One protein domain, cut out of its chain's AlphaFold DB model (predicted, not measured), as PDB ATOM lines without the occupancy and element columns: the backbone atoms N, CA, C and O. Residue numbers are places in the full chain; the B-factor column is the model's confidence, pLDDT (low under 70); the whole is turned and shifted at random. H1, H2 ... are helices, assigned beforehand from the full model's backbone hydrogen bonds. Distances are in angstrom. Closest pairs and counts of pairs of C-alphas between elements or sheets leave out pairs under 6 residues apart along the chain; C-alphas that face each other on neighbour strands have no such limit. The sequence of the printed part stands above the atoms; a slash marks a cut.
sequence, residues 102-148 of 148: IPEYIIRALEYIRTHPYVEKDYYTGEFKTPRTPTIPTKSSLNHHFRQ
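What this domain is: This is residues 102 to 148 of the 148 residues of an uncharacterized protein of Glossina austeni (UniProt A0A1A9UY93). With little regular structure, this is a thin rod: H1 leads into a long loop that folds back near residues 123 to 126 and returns to short H2, close to H1 at the other end. The printed part has 47 residues, with two named helices, H1 then H2, and no named strand; its class is all helix, with 18 residues in named elements. It is only just extended, close to loose, with a radius of gyration of the C-alphas of 14.7 A, and spans 47 by 22 by 10 A.

Where its parts are: Find C-alpha 104 at (189.317, 196.225, 213.924); from there H1, residues 104 to 115, runs 16.6 A. Further on, H2, residues 139 to 144, ends at C-alpha 144 at (198.054, 185.506, 205.296).

How they stand to each other: H1 and H2 are close but not clearly touching; their closest C-alphas, of Ile 107 and Lys 139, are 6.3 A apart. They run opposite ways at a steep tilt of 69 degrees, only just short of about perpendicular. Between them, residues 120 to 121 pair antiparallel with residues 128 to 129. In H1 and H2 every O i to N i+4 pair is within hydrogen-bond range.

The domain as a whole: The two farthest C-alphas, of Tyr 124 and Arg 147, are 47.4 A apart. The printed part has no cut; the link from H1 to H2, 23 residues, is long. Look for pLDDT under 70 at residues 130 to 135, 140 to 141 and 143 to 148.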
ATOM      1  N   ILE A 102     188.363 189.138 212.188       87.88
ATOM      2  CA  ILE A 102     189.056 189.722 213.344       87.88
ATOM      3  C   ILE A 102     188.586 191.178 213.507       87.88
ATOM      4  O   ILE A 102     188.707 191.961 212.560       87.88
ATOM      5  N   PRO A 103     188.062 191.569 214.681       90.81
ATOM      6  CA  PRO A 103     187.586 192.928 214.890       90.81
ATOM      7  C   PRO A 103     188.693 193.978 214.735       90.81
ATOM      8  O   PRO A 103     189.824 193.790 215.188       90.81
ATOM      9  N   GLU A 104     188.350 195.146 214.186       92.12
ATOM     10  CA  GLU A 104     189.317 196.225 213.924       92.12
ATOM     11  C   GLU A 104     190.028 196.713 215.198       92.12
ATOM     12  O   GLU A 104     191.196 197.089 215.164       92.12
ATOM     13  N   TYR A 105     189.365 196.687 216.359       93.94
ATOM     14  CA  TYR A 105     190.016 197.082 217.611       93.94
ATOM     15  C   TYR A 105     191.141 196.121 218.028       93.94
ATOM     16  O   TYR A 105     192.117 196.586 218.608       93.94
ATOM     17  N   ILE A 106     191.051 194.829 217.689       93.44
ATOM     18  CA  ILE A 106     192.136 193.864 217.916       93.44
ATOM     19  C   ILE A 106     193.311 194.185 216.998       93.44
ATOM     20  O   ILE A 106     194.443 194.267 217.461       93.44
ATOM     21  N   ILE A 107     193.043 194.450 215.718       92.12
ATOM     22  CA  ILE A 107     194.074 194.828 214.742       92.12
ATOM     23  C   ILE A 107     194.815 196.090 215.207       92.12
ATOM     24  O   ILE A 107     196.046 196.116 215.223       92.12
ATOM     25  N   ARG A 108     194.079 197.117 215.655       91.81
ATOM     26  CA  ARG A 108     194.667 198.350 216.202       91.81
ATOM     27  C   ARG A 108     195.465 198.110 217.481       91.81
ATOM     28  O   ARG A 108     196.521 198.711 217.642       91.81
ATOM     29  N   ALA A 109     194.981 197.251 218.376       91.88
ATOM     30  CA  ALA A 109     195.701 196.916 219.601       91.88
ATOM     31  C   ALA A 109     197.030 196.212 219.292       91.88
ATOM     32  O   ALA A 109     198.058 196.591 219.842       91.88
ATOM     33  N   LEU A 110     197.035 195.247 218.368       90.81
ATOM     34  CA  LEU A 110     198.257 194.561 217.940       90.81
ATOM     35  C   LEU A 110     199.260 195.530 217.310       90.81
ATOM     36  O   LEU A 110     200.441 195.491 217.645       90.81
ATOM     37  N   GLU A 111     198.787 196.444 216.461       88.69
ATOM     38  CA  GLU A 111     199.634 197.481 215.871       88.69
ATOM     39  C   GLU A 111     200.212 198.419 216.936       88.69
ATOM     40  O   GLU A 111     201.407 198.702 216.920       88.69
ATOM     41  N   TYR A 112     199.399 198.834 217.914       91.06
ATOM     42  CA  TYR A 112     199.871 199.643 219.034       91.06
ATOM     43  C   TYR A 112     200.978 198.928 219.812       91.06
ATOM     44  O   TYR A 112     202.036 199.515 220.016       91.06
ATOM     45  N   ILE A 113     200.780 197.666 220.211       87.38
ATOM     46  CA  ILE A 113     201.794 196.921 220.975       87.38
ATOM     47  C   ILE A 113     203.070 196.734 220.129       87.38
ATOM     48  O   ILE A 113     204.177 196.840 220.652       87.38
ATOM     49  N   ARG A 114     202.939 196.532 218.810       85.62
ATOM     50  CA  ARG A 114     204.072 196.403 217.880       85.62
ATOM     51  C   ARG A 114     204.918 197.677 217.795       85.62
ATOM     52  O   ARG A 114     206.139 197.583 217.701       85.62
ATOM     53  N   THR A 115     204.292 198.855 217.797       88.19
ATOM     54  CA  THR A 115     204.998 200.146 217.683       88.19
ATOM     55  C   THR A 115     205.347 200.782 219.030       88.19
ATOM     56  O   THR A 115     206.094 201.755 219.051       88.19
ATOM     57  N   HIS A 116     204.833 200.251 220.143       87.44
ATOM     58  CA  HIS A 116     205.089 200.732 221.504       87.44
ATOM     59  C   HIS A 116     205.674 199.603 222.369       87.44
ATOM     60  O   HIS A 116     205.004 199.119 223.286       87.44
ATOM     61  N   PRO A 117     206.910 199.147 222.083       81.50
ATOM     62  CA  PRO A 117     207.551 198.115 222.886       81.50
ATOM     63  C   PRO A 117     207.675 198.574 224.341       81.50
ATOM     64  O   PRO A 117     208.064 199.709 224.621       81.50
ATOM     65  N   TYR A 118     207.344 197.679 225.273       75.56
ATOM     66  CA  TYR A 118     207.518 197.943 226.695       75.56
ATOM     67  C   TYR A 118     209.007 198.088 227.021       75.56
ATOM     68  O   TYR A 118     209.839 197.295 226.572       75.56
ATOM     69  N   VAL A 119     209.328 199.104 227.815       82.75
ATOM     70  CA  VAL A 119     210.688 199.399 228.250       82.75
ATOM     71  C   VAL A 119     210.724 199.289 229.766       82.75
ATOM     72  O   VAL A 119     210.010 199.999 230.469       82.75
ATOM     73  N   GLU A 120     211.549 198.381 230.269       81.88
ATOM     74  CA  GLU A 120     211.762 198.165 231.690       81.88
ATOM     75  C   GLU A 120     212.982 198.962 232.148       81.88
ATOM     76  O   GLU A 120     214.041 198.922 231.518       81.88
ATOM     77  N   LYS A 121     212.845 199.701 233.250       84.44
ATOM     78  CA  LYS A 121     213.984 200.365 233.877       84.44
ATOM     79  C   LYS A 121     214.683 199.376 234.801       84.44
ATOM     80  O   LYS A 121     214.100 198.918 235.779       84.44
ATOM     81  N   ASP A 122     215.946 199.101 234.521       83.50
ATOM     82  CA  ASP A 122     216.816 198.358 235.419       83.50
ATOM     83  C   ASP A 122     217.115 199.233 236.647       83.50
ATOM     84  O   ASP A 122     217.765 200.275 236.553       83.50
ATOM     85  N   TYR A 123     216.593 198.846 237.811       80.81
ATOM     86  CA  TYR A 123     216.723 199.634 239.041       80.81
ATOM     87  C   TYR A 123     218.158 199.691 239.583       80.81
ATOM     88  O   TYR A 123     218.469 200.606 240.346       80.81
ATOM     89  N   TYR A 124     219.031 198.758 239.192       84.88
ATOM     90  CA  TYR A 124     220.415 198.695 239.664       84.88
ATOM     91  C   TYR A 124     221.379 199.447 238.748       84.88
ATOM     92  O   TYR A 124     222.320 200.069 239.234       84.88
ATOM     93  N   THR A 125     221.148 199.413 237.435       86.44
ATOM     94  CA  THR A 125     222.008 200.095 236.449       86.44
ATOM     95  C   THR A 125     221.437 201.432 235.970       86.44
ATOM     96  O   THR A 125     222.166 202.258 235.427       86.44
ATOM     97  N   GLY A 126     220.141 201.676 236.184       84.56
ATOM     98  CA  GLY A 126     219.421 202.851 235.692       84.56
ATOM     99  C   GLY A 126     219.092 202.806 234.196       84.56
ATOM    100  O   GLY A 126     218.433 203.724 233.705       84.56
ATOM    101  N   GLU A 127     219.524 201.764 233.483       84.94
ATOM    102  CA  GLU A 127     219.326 201.611 232.045       84.94
ATOM    103  C   GLU A 127     217.892 201.209 231.698       84.94
ATOM    104  O   GLU A 127     217.223 200.473 232.422       84.94
ATOM    105  N   PHE A 128     217.431 201.660 230.538       80.25
ATOM    106  CA  PHE A 128     216.159 201.254 229.961       80.25
ATOM    107  C   PHE A 128     216.391 200.075 229.016       80.25
ATOM    108  O   PHE A 128     217.061 200.216 227.994       80.25
ATOM    109  N   LYS A 129     215.841 198.909 229.354       75.81
ATOM    110  CA  LYS A 129     215.948 197.684 228.557       75.81
ATOM    111  C   LYS A 129     214.584 197.336 227.990       75.81
ATOM    112  O   LYS A 129     213.587 197.341 228.700       75.81
ATOM    113  N   THR A 130     214.528 196.982 226.716       69.31
ATOM    114  CA  THR A 130     213.366 196.272 226.179       69.31
ATOM    115  C   THR A 130     213.508 194.799 226.566       69.31
ATOM    116  O   THR A 130     214.497 194.178 226.151       69.31
ATOM    117  N   PRO A 131     212.576 194.202 227.334       69.44
ATOM    118  CA  PRO A 131     212.509 192.746 227.438       69.44
ATOM    119  C   PRO A 131     212.381 192.155 226.029       69.44
ATOM    120  O   PRO A 131     211.951 192.862 225.117       69.44
ATOM    121  N   ARG A 132     212.754 190.880 225.829       60.44
ATOM    122  CA  ARG A 132     212.634 190.218 224.514       60.44
ATOM    123  C   ARG A 132     211.265 190.536 223.910       60.44
ATOM    124  O   ARG A 132     210.248 190.132 224.471       60.44
ATOM    125  N   THR A 133     211.252 191.280 222.805       58.50
ATOM    126  CA  THR A 133     210.009 191.684 222.154       58.50
ATOM    127  C   THR A 133     209.280 190.418 221.714       58.50
ATOM    128  O   THR A 133     209.865 189.635 220.960       58.50
ATOM    129  N   PRO A 134     208.042 190.165 222.169       62.06
ATOM    130  CA  PRO A 134     207.250 189.099 221.579       62.06
ATOM    131  C   PRO A 134     207.062 189.406 220.089       62.06
ATOM    132  O   PRO A 134     206.821 190.553 219.713       62.06
ATOM    133  N   THR A 135     207.190 188.401 219.224       69.19
ATOM    134  CA  THR A 135     206.908 188.567 217.794       69.19
ATOM    135  C   THR A 135     205.405 188.782 217.621       69.19
ATOM    136  O   THR A 135     204.632 187.829 217.661       69.19
ATOM    137  N   ILE A 136     204.976 190.038 217.482       76.94
ATOM    138  CA  ILE A 136     203.556 190.384 217.325       76.94
ATOM    139  C   ILE A 136     203.173 190.273 215.848       76.94
ATOM    140  O   ILE A 136     203.827 190.903 215.010       76.94
ATOM    141  N   PRO A 137     202.127 189.500 215.504       73.62
ATOM    142  CA  PRO A 137     201.708 189.347 214.121       73.62
ATOM    143  C   PRO A 137     201.189 190.676 213.564       73.62
ATOM    144  O   PRO A 137     200.459 191.421 214.218       73.62
ATOM    145  N   THR A 138     201.566 190.979 212.324       77.12
ATOM    146  CA  THR A 138     201.038 192.134 211.589       77.12
ATOM    147  C   THR A 138     199.634 191.840 211.063       77.12
ATOM    148  O   THR A 138     199.263 190.680 210.889       77.12
ATOM    149  N   LYS A 139     198.867 192.878 210.698       73.00
ATOM    150  CA  LYS A 139     197.586 192.711 209.976       73.00
ATOM    151  C   LYS A 139     197.729 191.795 208.753       73.00
ATOM    152  O   LYS A 139     196.848 190.991 208.474       73.00
ATOM    153  N   SER A 140     198.849 191.915 208.037       68.75
ATOM    154  CA  SER A 140     199.159 191.049 206.900       68.75
ATOM    155  C   SER A 140     199.365 189.604 207.345       68.75
ATOM    156  O   SER A 140     198.741 188.722 206.781       68.75
ATOM    157  N   SER A 141     200.180 189.353 208.374       68.81
ATOM    158  CA  SER A 141     200.426 188.003 208.903       68.81
ATOM    159  C   SER A 141     199.151 187.339 209.428       68.81
ATOM    160  O   SER A 141     198.924 186.168 209.137       68.81
ATOM    161  N   LEU A 142     198.278 188.099 210.095       71.00
ATOM    162  CA  LEU A 142     196.979 187.613 210.553       71.00
ATOM    163  C   LEU A 142     196.057 187.212 209.409       71.00
ATOM    164  O   LEU A 142     195.266 186.312 209.591       71.00
ATOM    165  N   ASN A 143     196.132 187.861 208.249       62.47
ATOM    166  CA  ASN A 143     195.292 187.500 207.106       62.47
ATOM    167  C   ASN A 143     195.953 186.452 206.196       62.47
ATOM    168  O   ASN A 143     195.253 185.747 205.474       62.47
ATOM    169  N   HIS A 144     197.287 186.367 206.197       54.66
ATOM    170  CA  HIS A 144     198.054 185.506 205.296       54.66
ATOM    171  C   HIS A 144     198.264 184.092 205.843       54.66
ATOM    172  O   HIS A 144     198.451 183.183 205.045       54.66
ATOM    173  N   HIS A 145     198.171 183.885 207.163       52.97
ATOM    174  CA  HIS A 145     198.104 182.538 207.748       52.97
ATOM    175  C   HIS A 145     196.891 181.746 207.225       52.97
ATOM    176  O   HIS A 145     196.917 180.532 207.176       52.97
ATOM    177  N   PHE A 146     195.862 182.444 206.731       49.47
ATOM    178  CA  PHE A 146     194.674 181.850 206.116       49.47
ATOM    179  C   PHE A 146     194.781 181.664 204.585       49.47
ATOM    180  O   PHE A 146     193.759 181.464 203.928       49.47
ATOM    181  N   ARG A 147     195.971 181.841 203.984       43.56
ATOM    182  CA  ARG A 147     196.164 181.901 202.517       43.56
ATOM    183  C   ARG A 147     197.489 181.325 201.985       43.56
ATOM    184  O   ARG A 147     197.806 181.609 200.830       43.56
ATOM    185  N   GLN A 148     198.290 180.632 202.792       39.41
ATOM    186  CA  GLN A 148     199.503 179.960 202.296       39.41
ATOM    187  C   GLN A 148     199.240 178.489 202.100       39.41
ATOM    188  O   GLN A 148     198.545 177.967 202.988       39.41
TER     189      GLN A 148